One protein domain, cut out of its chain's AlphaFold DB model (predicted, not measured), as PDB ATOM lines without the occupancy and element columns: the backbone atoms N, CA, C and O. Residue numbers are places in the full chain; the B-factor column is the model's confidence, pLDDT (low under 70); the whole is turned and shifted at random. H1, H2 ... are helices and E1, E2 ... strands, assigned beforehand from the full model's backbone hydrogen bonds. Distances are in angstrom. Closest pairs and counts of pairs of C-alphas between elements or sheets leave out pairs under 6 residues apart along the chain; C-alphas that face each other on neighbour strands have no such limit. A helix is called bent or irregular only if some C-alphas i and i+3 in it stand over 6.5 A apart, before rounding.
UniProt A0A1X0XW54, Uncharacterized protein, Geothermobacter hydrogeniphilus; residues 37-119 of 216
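AT A GLANCE: This is residues 37 to 119 of the 216 residues of an uncharacterized protein of Geothermobacter hydrogeniphilus (UniProt A0A1X0XW54). A helical hairpin, H1 and H2, makes one side of a rounded body, H3 and H4 meet at a corner toward the opposite side, with the end of H3 reaching the end of H1, and a short two-stranded ribbon, E1 and E2, runs along a further side. The long helix H5 runs from the ribbon's end across H1. The printed part has 83 residues, in the order H1 H2 E1 H3 H4 E2 H5, and is mostly helix; the sheet, E1 - E2, is antiparallel. It is compact, with a radius of gyration of the C-alphas of 11.8 A and spans of 32 by 28 by 23 A.

HOW THE PARTS SIT: H1, residues 37 to 47, is the hub. It forms a hairpin with H2, residues 51 to 58, at a shallow tilt of 8 degrees, opposite ways; the closest C-alphas, Glu 42 and Val 54, are 5.7 A apart. H1 only just touches H3, residues 72 to 78, with 3 pairs of C-alphas within 8 A, the closest Gln 47 and Val 78 at 7.1 A. H5, residues 103 to 118, touches H1 with residues 106 to 111 alone, about perpendicular at 74 degrees; the C-alphas of Leu 37 and Gly 111 are closest, 6.3 A. H4, residues 82 to 88, only just touches H3, only at the corner, with 3 pairs within 8 A, the closest C-alphas being Leu 76 and Trp 82 at 5.5 A. E1, residues 68 to 71, and E2, residues 98 to 101, are antiparallel: N 68 and O 101 are 2.9 A apart, within hydrogen-bond range. Every O i to N i+4 pair is within range in H1, H3 and H4, against 8 of 12 in H5 and 0 of 4 in H2, where 4 of 5 O i to N i+3 pairs are.

IN THESE COORDINATES: H1 begins at C-alpha 37 (17.453, 81.262, 97.208) and is 15.4 A long. H2, 12.9 A, is irregular: C-alphas 52 and 55 are 7.0 A apart. E1 is 10.6 A long, H3 10.0 A, H4 9.8 A and E2 9.5 A. H5, 21.3 A, ends at C-alpha 118 (8.924, 81.879, 85.437).

THE WHOLE: The two C-alphas farthest apart, Pro 96 and Glu 119, are 32.3 A from each other. The printed part has no cut, no link is long, and no printed residue is under 70 in pLDDT.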
ATOM      1  N   LEU A  37      16.590  81.556  98.344       94.38
ATOM      2  CA  LEU A  37      17.453  81.262  97.208       94.38
ATOM      3  C   LEU A  37      18.674  80.448  97.652       94.38
ATOM      4  O   LEU A  37      19.070  79.517  96.957       94.38
ATOM      5  N   ARG A  38      19.264  80.782  98.807       92.94
ATOM      6  CA  ARG A  38      20.402  80.021  99.340       92.94
ATOM      7  C   ARG A  38      19.979  78.614  99.739       92.94
ATOM      8  O   ARG A  38      20.664  77.673  99.353       92.94
ATOM      9  N   ASP A  39      18.832  78.487 100.399       94.75
ATOM     10  CA  ASP A  39      18.276  77.197 100.818       94.75
ATOM     11  C   ASP A  39      17.984  76.290  99.609       94.75
ATOM     12  O   ASP A  39      18.320  75.106  99.612       94.75
ATOM     13  N   GLU A  40      17.408  76.841  98.536       97.19
ATOM     14  CA  GLU A  40      17.144  76.087  97.307       97.19
ATOM     15  C   GLU A  40      18.425  75.653  96.592       97.19
ATOM     16  O   GLU A  40      18.518  74.507  96.149       97.19
ATOM     17  N   VAL A  41      19.415  76.544  96.486       97.19
ATOM     18  CA  VAL A  41      20.704  76.211  95.866       97.19
ATOM     19  C   VAL A  41      21.459  75.184  96.707       97.19
ATOM     20  O   VAL A  41      22.034  74.253  96.151       97.19
ATOM     21  N   GLU A  42      21.426  75.291  98.035       97.19
ATOM     22  CA  GLU A  42      21.954  74.255  98.921       97.19
ATOM     23  C   GLU A  42      21.254  72.911  98.687       97.19
ATOM     24  O   GLU A  42      21.930  71.896  98.513       97.19
ATOM     25  N   GLY A  43      19.918  72.895  98.647       97.94
ATOM     26  CA  GLY A  43      19.138  71.688  98.377       97.94
ATOM     27  C   GLY A  43      19.531  71.034  97.052       97.94
ATOM     28  O   GLY A  43      19.777  69.828  97.009       97.94
ATOM     29  N   PHE A  44      19.683  71.840  95.999       98.25
ATOM     30  CA  PHE A  44      20.177  71.386  94.702       98.25
ATOM     31  C   PHE A  44      21.587  70.790  94.795       98.25
ATOM     32  O   PHE A  44      21.793  69.655  94.364       98.25
ATOM     33  N   LEU A  45      22.544  71.501  95.407       98.12
ATOM     34  CA  LEU A  45      23.920  71.016  95.568       98.12
ATOM     35  C   LEU A  45      23.964  69.682  96.319       98.12
ATOM     36  O   LEU A  45      24.710  68.783  95.940       98.12
ATOM     37  N   ARG A  46      23.133  69.510  97.350       98.25
ATOM     38  CA  ARG A  46      23.026  68.238  98.075       98.25
ATOM     39  C   ARG A  46      22.483  67.116  97.191       98.25
ATOM     40  O   ARG A  46      23.050  66.027  97.203       98.25
ATOM     41  N   GLN A  47      21.432  67.376  96.413       98.06
ATOM     42  CA  GLN A  47      20.806  66.376  95.536       98.06
ATOM     43  C   GLN A  47      21.734  65.908  94.409       98.06
ATOM     44  O   GLN A  47      21.732  64.726  94.078       98.06
ATOM     45  N   VAL A  48      22.593  66.786  93.881       97.88
ATOM     46  CA  VAL A  48      23.590  66.407  92.859       97.88
ATOM     47  C   VAL A  48      24.869  65.793  93.451       97.88
ATOM     48  O   VAL A  48      25.787  65.439  92.713       97.88
ATOM     49  N   GLY A  49      24.948  65.637  94.778       96.81
ATOM     50  CA  GLY A  49      26.105  65.064  95.475       96.81
ATOM     51  C   GLY A  49      27.273  66.034  95.695       96.81
ATOM     52  O   GLY A  49      28.368  65.598  96.028       96.81
ATOM     53  N   ALA A  50      27.053  67.340  95.548       96.81
ATOM     54  CA  ALA A  50      28.038  68.410  95.720       96.81
ATOM     55  C   ALA A  50      28.030  69.007  97.146       96.81
ATOM     56  O   ALA A  50      28.145  70.221  97.333       96.81
ATOM     57  N   VAL A  51      27.870  68.160  98.170       96.75
ATOM     58  CA  VAL A  51      27.711  68.589  99.576       96.75
ATOM     59  C   VAL A  51      28.915  69.397 100.074       96.75
ATOM     60  O   VAL A  51      28.735  70.382 100.788       96.75
ATOM     61  N   ASP A  52      30.124  69.050  99.629       96.94
ATOM     62  CA  ASP A  52      31.370  69.728 100.014       96.94
ATOM     63  C   ASP A  52      31.435  71.194  99.553       96.94
ATOM     64  O   ASP A  52      32.244  71.979 100.048       96.94
ATOM     65  N   HIS A  53      30.570  71.593  98.615       96.75
ATOM     66  CA  HIS A  53      30.497  72.957  98.090       96.75
ATOM     67  C   HIS A  53      29.407  73.804  98.758       96.75
ATOM     68  O   HIS A  53      29.410  75.025  98.601       96.75
ATOM     69  N   VAL A  54      28.521  73.204  99.563       96.38
ATOM     70  CA  VAL A  54      27.474  73.926 100.309       96.38
ATOM     71  C   VAL A  54      28.039  75.053 101.188       96.38
ATOM     72  O   VAL A  54      27.475  76.149 101.152       96.38
ATOM     73  N   PRO A  55      29.165  74.887 101.918       96.44
ATOM     74  CA  PRO A  55      29.727  75.978 102.717       96.44
ATOM     75  C   PRO A  55      30.046  77.247 101.909       96.44
ATOM     76  O   PRO A  55      29.944  78.352 102.440       96.44
ATOM     77  N   LEU A  56      30.362  77.122 100.612       94.94
ATOM     78  CA  LEU A  56      30.645  78.270  99.744       94.94
ATOM     79  C   LEU A  56      29.412  79.173  99.553       94.94
ATOM     80  O   LEU A  56      29.565  80.373  99.324       94.94
ATOM     81  N   VAL A  57      28.189  78.628  99.665       93.38
ATOM     82  CA  VAL A  57      26.924  79.379  99.522       93.38
ATOM     83  C   VAL A  57      26.814  80.483 100.578       93.38
ATOM     84  O   VAL A  57      26.378  81.604 100.290       93.38
ATOM     85  N   TYR A  58      27.286  80.184 101.787       91.31
ATOM     86  CA  TYR A  58      27.254  81.073 102.950       91.31
ATOM     87  C   TYR A  58      28.602  81.744 103.234       91.31
ATOM     88  O   TYR A  58      28.705  82.529 104.176       91.31
ATOM     89  N   GLY A  59      29.616  81.460 102.416       88.25
ATOM     90  CA  GLY A  59      30.974  81.955 102.589       88.25
ATOM     91  C   GLY A  59      31.173  83.436 102.247       88.25
ATOM     92  O   GLY A  59      30.246  84.200 101.940       88.25
ATOM     93  N   SER A  60      32.442  83.831 102.291       87.69
ATOM     94  CA  SER A  60      32.942  85.170 101.981       87.69
ATOM     95  C   SER A  60      32.738  85.560 100.507       87.69
ATOM     96  O   SER A  60      32.295  84.772  99.669       87.69
ATOM     97  N   GLN A  61      33.069  86.807 100.149       84.50
ATOM     98  CA  GLN A  61      33.048  87.216  98.736       84.50
ATOM     99  C   GLN A  61      34.058  86.425  97.895       84.50
ATOM    100  O   GLN A  61      33.763  86.130  96.738       84.50
ATOM    101  N   GLU A  62      35.192  86.042  98.484       89.00
ATOM    102  CA  GLU A  62      36.199  85.198  97.838       89.00
ATOM    103  C   GLU A  62      35.672  83.782  97.614       89.00
ATOM    104  O   GLU A  62      35.795  83.252  96.514       89.00
ATOM    105  N   ASP A  63      35.002  83.195  98.610       92.50
ATOM    106  CA  ASP A  63      34.387  81.870  98.468       92.50
ATOM    107  C   ASP A  63      33.368  81.843  97.329       92.50
ATOM    108  O   ASP A  63      33.285  80.872  96.577       92.50
ATOM    109  N   LYS A  64      32.635  82.946  97.142       90.19
ATOM    110  CA  LYS A  64      31.582  83.032  96.128       90.19
ATOM    111  C   LYS A  64      32.089  83.016  94.691       90.19
ATOM    112  O   LYS A  64      31.284  82.773  93.793       90.19
ATOM    113  N   VAL A  65      33.373  83.286  94.471       93.69
ATOM    114  CA  VAL A  65      34.008  83.273  93.145       93.69
ATOM    115  C   VAL A  65      34.925  82.068  92.940       93.69
ATOM    116  O   VAL A  65      35.521  81.937  91.875       93.69
ATOM    117  N   ARG A  66      35.026  81.164  93.925       95.25
ATOM    118  CA  ARG A  66      35.771  79.911  93.770       95.25
ATOM    119  C   ARG A  66      35.053  78.992  92.793       95.25
ATOM    120  O   ARG A  66      33.857  78.735  92.942       95.25
ATOM    121  N   THR A  67      35.804  78.495  91.817       97.00
ATOM    122  CA  THR A  67      35.304  77.524  90.848       97.00
ATOM    123  C   THR A  67      35.230  76.138  91.475       97.00
ATOM    124  O   THR A  67      36.194  75.668  92.078       97.00
ATOM    125  N   PHE A  68      34.099  75.471  91.291       97.25
ATOM    126  CA  PHE A  68      33.893  74.062  91.598       97.25
ATOM    127  C   PHE A  68      33.123  73.388  90.460       97.25
ATOM    128  O   PHE A  68      32.676  74.055  89.528       97.25
ATOM    129  N   TYR A  69      32.994  72.066  90.516       97.88
ATOM    130  CA  TYR A  69      32.402  71.272  89.444       97.88
ATOM    131  C   TYR A  69      31.269  70.419  89.986       97.88
ATOM    132  O   TYR A  69      31.389  69.846  91.067       97.88
ATOM    133  N   ILE A  70      30.191  70.315  89.217       98.00
ATOM    134  CA  ILE A  70      29.094  69.387  89.498       98.00
ATOM    135  C   ILE A  70      28.854  68.470  88.303       98.00
ATOM    136  O   ILE A  70      29.204  68.809  87.173       98.00
ATOM    137  N   ASP A  71      28.255  67.317  88.568       97.94
ATOM    138  CA  ASP A  71      27.869  66.331  87.562       97.94
ATOM    139  C   ASP A  71      26.693  66.842  86.708       97.94
ATOM    140  O   ASP A  71      25.665  67.260  87.250       97.94
ATOM    141  N   GLN A  72      26.852  66.848  85.380       97.00
ATOM    142  CA  GLN A  72      25.837  67.357  84.449       97.00
ATOM    143  C   GLN A  72      24.582  66.486  84.402       97.00
ATOM    144  O   GLN A  72      23.481  67.029  84.325       97.00
ATOM    145  N   GLU A  73      24.737  65.164  84.433       97.25
ATOM    146  CA  GLU A  73      23.621  64.224  84.330       97.25
ATOM    147  C   GLU A  73      22.725  64.360  85.561       97.25
ATOM    148  O   GLU A  73      21.536  64.650  85.430       97.25
ATOM    149  N   LYS A  74      23.318  64.341  86.760       97.94
ATOM    150  CA  LYS A  74      22.581  64.570  88.013       97.94
ATOM    151  C   LYS A  74      21.935  65.950  88.067       97.94
ATOM    152  O   LYS A  74      20.812  66.093  88.549       97.94
ATOM    153  N   ALA A  75      22.629  66.986  87.591       97.69
ATOM    154  CA  ALA A  75      22.074  68.336  87.553       97.69
ATOM    155  C   ALA A  75      20.836  68.427  86.647       97.69
ATOM    156  O   ALA A  75      19.861  69.075  87.027       97.69
ATOM    157  N   LEU A  76      20.850  67.755  85.492       97.62
ATOM    158  CA  LEU A  76      19.719  67.691  84.562       97.62
ATOM    159  C   LEU A  76      18.545  66.879  85.118       97.62
ATOM    160  O   LEU A  76      17.397  67.290  84.949       97.62
ATOM    161  N   GLU A  77      18.821  65.768  85.802       97.62
ATOM    162  CA  GLU A  77      17.795  64.953  86.465       97.62
ATOM    163  C   GLU A  77      17.055  65.747  87.549       97.62
ATOM    164  O   GLU A  77      15.825  65.735  87.614       97.62
ATOM    165  N   VAL A  78      17.804  66.469  88.386       97.44
ATOM    166  CA  VAL A  78      17.251  67.265  89.490       97.44
ATOM    167  C   VAL A  78      16.597  68.557  88.990       97.44
ATOM    168  O   VAL A  78      15.570  68.996  89.513       97.44
ATOM    169  N   CYS A  79      17.196  69.199  87.989       97.31
ATOM    170  CA  CYS A  79      16.785  70.495  87.471       97.31
ATOM    171  C   CYS A  79      16.777  70.463  85.933       97.31
ATOM    172  O   CYS A  79      17.737  70.898  85.306       97.31
ATOM    173  N   PRO A  80      15.680  70.032  85.282       96.50
ATOM    174  CA  PRO A  80      15.586  70.011  83.820       96.50
ATOM    175  C   PRO A  80      15.975  71.323  83.098       96.50
ATOM    176  O   PRO A  80      16.662  71.252  82.077       96.50
ATOM    177  N   PRO A  81      15.629  72.539  83.591       96.56
ATOM    178  CA  PRO A  81      16.111  73.787  82.977       96.56
ATOM    179  C   PRO A  81      17.630  74.016  83.073       96.56
ATOM    180  O   PRO A  81      18.135  74.955  82.462       96.56
ATOM    181  N   TRP A  82      18.388  73.160  83.761       97.19
ATOM    182  CA  TRP A  82      19.851  73.161  83.711       97.19
ATOM    183  C   TRP A  82      20.396  72.955  82.288       97.19
ATOM    184  O   TRP A  82      21.487  73.422  81.969       97.19
ATOM    185  N   ALA A  83      19.619  72.351  81.379       96.38
ATOM    186  CA  ALA A  83      19.979  72.277  79.961       96.38
ATOM    187  C   ALA A  83      20.194  73.673  79.342       96.38
ATOM    188  O   ALA A  83      21.158  73.894  78.605       96.38
ATOM    189  N   ASP A  84      19.341  74.642  79.691       95.69
ATOM    190  CA  ASP A  84      19.503  76.029  79.254       95.69
ATOM    191  C   ASP A  84      20.698  76.701  79.929       95.69
ATOM    192  O   ASP A  84      21.399  77.479  79.278       95.69
ATOM    193  N   PHE A  85      20.976  76.369  81.196       96.62
ATOM    194  CA  PHE A  85      22.186  76.830  81.877       96.62
ATOM    195  C   PHE A  85      23.440  76.427  81.099       96.62
ATOM    196  O   PHE A  85      24.254  77.293  80.775       96.62
ATOM    197  N   ILE A  86      23.572  75.143  80.754       95.88
ATOM    198  CA  ILE A  86      24.707  74.602  79.992       95.88
ATOM    199  C   ILE A  86      24.823  75.307  78.636       95.88
ATOM    200  O   ILE A  86      25.909  75.740  78.253       95.88
ATOM    201  N   ARG A  87      23.702  75.464  77.920       95.06
ATOM    202  CA  ARG A  87      23.669  76.098  76.595       95.06
ATOM    203  C   ARG A  87      24.129  77.557  76.631       95.06
ATOM    204  O   ARG A  87      24.893  77.972  75.763       95.06
ATOM    205  N   ILE A  88      23.653  78.335  77.603       93.62
ATOM    206  CA  ILE A  88      23.987  79.761  77.749       93.62
ATOM    207  C   ILE A  88      25.424  79.935  78.257       93.62
ATOM    208  O   ILE A  88      26.114  80.866  77.850       93.62
ATOM    209  N   ASN A  89      25.897  79.016  79.100       94.50
ATOM    210  CA  ASN A  89      27.221  79.049  79.717       94.50
ATOM    211  C   ASN A  89      28.180  78.031  79.071       94.50
ATOM    212  O   ASN A  89      28.999  77.409  79.748       94.50
ATOM    213  N   SER A  90      28.109  77.861  77.749       94.31
ATOM    214  CA  SER A  90      28.923  76.874  77.024       94.31
ATOM    215  C   SER A  90      30.431  77.096  77.198       94.31
ATOM    216  O   SER A  90      31.192  76.137  77.285       94.31
ATOM    217  N   ALA A  91      30.857  78.355  77.339       94.62
ATOM    218  CA  ALA A  91      32.260  78.735  77.509       94.62
ATOM    219  C   ALA A  91      32.915  78.199  78.795       94.62
ATOM    220  O   ALA A  91      34.139  78.112  78.852       94.62
ATOM    221  N   ILE A  92      32.129  77.844  79.816       94.12
ATOM    222  CA  ILE A  92      32.643  77.288  81.079       94.12
ATOM    223  C   ILE A  92      32.465  75.764  81.162       94.12
ATOM    224  O   ILE A  92      32.678  75.179  82.218       94.12
ATOM    225  N   GLN A  93      32.030  75.105  80.082       94.62
ATOM    226  CA  GLN A  93      31.937  73.640  80.012       94.62
ATOM    227  C   GLN A  93      33.277  73.058  79.538       94.62
ATOM    228  O   GLN A  93      33.404  72.558  78.423       94.62
ATOM    229  N   ASP A  94      34.298  73.181  80.381       95.31
ATOM    230  CA  ASP A  94      35.690  72.796  80.103       95.31
ATOM    231  C   ASP A  94      36.000  71.319  80.419       95.31
ATOM    232  O   ASP A  94      37.030  70.798  79.986       95.31
ATOM    233  N   ARG A  95      35.118  70.625  81.154       95.94
ATOM    234  CA  ARG A  95      35.264  69.212  81.535       95.94
ATOM    235  C   ARG A  95      34.085  68.367  81.034       95.94
ATOM    236  O   ARG A  95      32.941  68.692  81.347       95.94
ATOM    237  N   PRO A  96      34.326  67.260  80.304       95.31
ATOM    238  CA  PRO A  96      33.254  66.370  79.860       95.31
ATOM    239  C   PRO A  96      32.412  65.843  81.031       95.31
ATOM    240  O   PRO A  96      32.963  65.370  82.024       95.31
ATOM    241  N   GLY A  97      31.085  65.930  80.911       95.88
ATOM    242  CA  GLY A  97      30.138  65.464  81.932       95.88
ATOM    243  C   GLY A  97      30.086  66.318  83.204       95.88
ATOM    244  O   GLY A  97      29.366  65.970  84.136       95.88
ATOM    245  N   GLN A  98      30.820  67.435  83.263       97.25
ATOM    246  CA  GLN A  98      30.837  68.322  84.421       97.25
ATOM    247  C   GLN A  98      30.543  69.770  84.028       97.25
ATOM    248  O   GLN A  98      30.977  70.267  82.992       97.25
ATOM    249  N   THR A  99      29.832  70.478  84.897       97.62
ATOM    250  CA  THR A  99      29.589  71.915  84.762       97.62
ATOM    251  C   THR A  99      30.456  72.657  85.769       97.62
ATOM    252  O   THR A  99      30.297  72.459  86.977       97.62
ATOM    253  N   ALA A 100      31.354  73.522  85.288       97.44
ATOM    254  CA  ALA A 100      32.057  74.464  86.148       97.44
ATOM    255  C   ALA A 100      31.071  75.511  86.688       97.44
ATOM    256  O   ALA A 100      30.233  76.030  85.948       97.44
ATOM    257  N   LEU A 101      31.180  75.837  87.971       96.62
ATOM    258  CA  LEU A 101      30.337  76.802  88.663       96.62
ATOM    259  C   LEU A 101      31.154  77.661  89.611       96.62
ATOM    260  O   LEU A 101      32.154  77.230  90.169       96.62
ATOM    261  N   THR A 102      30.638  78.854  89.870       96.88
ATOM    262  CA  THR A 102      30.909  79.584  91.106       96.88
ATOM    263  C   THR A 102      29.584  79.769  91.832       96.88
ATOM    264  O   THR A 102      28.525  79.806  91.196       96.88
ATOM    265  N   VAL A 103      29.614  79.936  93.156       95.56
ATOM    266  CA  VAL A 103      28.389  80.227  93.922       95.56
ATOM    267  C   VAL A 103      27.721  81.506  93.415       95.56
ATOM    268  O   VAL A 103      26.496  81.583  93.359       95.56
ATOM    269  N   ARG A 104      28.512  82.503  92.995       93.31
ATOM    270  CA  ARG A 104      27.995  83.728  92.382       93.31
ATOM    271  C   ARG A 104      27.114  83.430  91.176       93.31
ATOM    272  O   ARG A 104      25.996  83.936  91.118       93.31
ATOM    273  N   LEU A 105      27.631  82.618  90.258       94.81
ATOM    274  CA  LEU A 105      26.972  82.300  89.001       94.81
ATOM    275  C   LEU A 105      25.672  81.529  89.234       94.81
ATOM    276  O   LEU A 105      24.634  81.925  88.709       94.81
ATOM    277  N   ILE A 106      25.700  80.475  90.057       96.38
ATOM    278  CA  ILE A 106      24.488  79.690  90.326       96.38
ATOM    279  C   ILE A 106      23.441  80.505  91.091       96.38
ATOM    280  O   ILE A 106      22.271  80.416  90.746       96.38
ATOM    281  N   LEU A 107      23.814  81.350  92.061       94.50
ATOM    282  CA  LEU A 107      22.839  82.207  92.751       94.50
ATOM    283  C   LEU A 107      22.188  83.219  91.798       94.50
ATOM    284  O   LEU A 107      20.985  83.451  91.892       94.50
ATOM    285  N   GLN A 108      22.963  83.820  90.888       92.69
ATOM    286  CA  GLN A 108      22.426  84.750  89.889       92.69
ATOM    287  C   GLN A 108      21.445  84.036  88.958       92.69
ATOM    288  O   GLN A 108      20.275  84.428  88.929       92.69
ATOM    289  N   TRP A 109      21.893  82.939  88.336       95.81
ATOM    290  CA  TRP A 109      21.086  82.136  87.421       95.81
ATOM    291  C   TRP A 109      19.817  81.586  88.073       95.81
ATOM    292  O   TRP A 109      18.707  81.762  87.571       95.81
ATOM    293  N   TRP A 110      19.963  80.943  89.230       97.00
ATOM    294  CA  TRP A 110      18.849  80.320  89.938       97.00
ATOM    295  C   TRP A 110      17.833  81.366  90.398       97.00
ATOM    296  O   TRP A 110      16.619  81.183  90.271       97.00
ATOM    297  N   GLY A 111      18.335  82.497  90.898       93.88
ATOM    298  CA  GLY A 111      17.528  83.609  91.374       93.88
ATOM    299  C   GLY A 111      16.753  84.314  90.266       93.88
ATOM    300  O   GLY A 111      15.585  84.647  90.475       93.88
ATOM    301  N   THR A 112      17.381  84.545  89.112       92.00
ATOM    302  CA  THR A 112      16.870  85.466  88.086       92.00
ATOM    303  C   THR A 112      16.401  84.718  86.843       92.00
ATOM    304  O   THR A 112      15.202  84.670  86.574       92.00
ATOM    305  N   GLU A 113      17.320  84.085  86.122       93.12
ATOM    306  CA  GLU A 113      17.076  83.396  84.854       93.12
ATOM    307  C   GLU A 113      16.204  82.147  85.010       93.12
ATOM    308  O   GLU A 113      15.514  81.762  84.068       93.12
ATOM    309  N   TYR A 114      16.206  81.522  86.189       95.19
ATOM    310  CA  TYR A 114      15.376  80.357  86.468       95.19
ATOM    311  C   TYR A 114      14.069  80.724  87.183       95.19
ATOM    312  O   TYR A 114      12.991  80.620  86.593       95.19
ATOM    313  N   ARG A 115      14.127  81.131  88.460       95.44
ATOM    314  CA  ARG A 115      12.912  81.339  89.267       95.44
ATOM    315  C   ARG A 115      12.126  82.577  88.839       95.44
ATOM    316  O   ARG A 115      10.952  82.444  88.497       95.44
ATOM    317  N   ARG A 116      12.758  83.759  88.787       93.50
ATOM    318  CA  ARG A 116      12.062  85.009  88.408       93.50
ATOM    319  C   ARG A 116      11.592  85.027  86.956       93.50
ATOM    320  O   ARG A 116      10.557  85.623  86.682       93.50
ATOM    321  N   ALA A 117      12.303  84.366  86.045       92.88
ATOM    322  CA  ALA A 117      11.872  84.254  84.651       92.88
ATOM    323  C   ALA A 117      10.521  83.534  84.502       92.88
ATOM    324  O   ALA A 117       9.758  83.836  83.588       92.88
ATOM    325  N   ARG A 118      10.212  82.593  85.403       94.44
ATOM    326  CA  ARG A 118       8.924  81.879  85.437       94.44
ATOM    327  C   ARG A 118       7.883  82.617  86.259       94.44
ATOM    328  O   ARG A 118       6.717  82.664  85.886       94.44
ATOM    329  N   GLU A 119       8.311  83.169  87.386       94.94
ATOM    330  CA  GLU A 119       7.447  83.878  88.312       94.94
ATOM    331  C   GLU A 119       8.205  85.071  88.918       94.94
ATOM    332  O   GLU A 119       8.978  84.895  89.862       94.94
TER     333      GLU A 119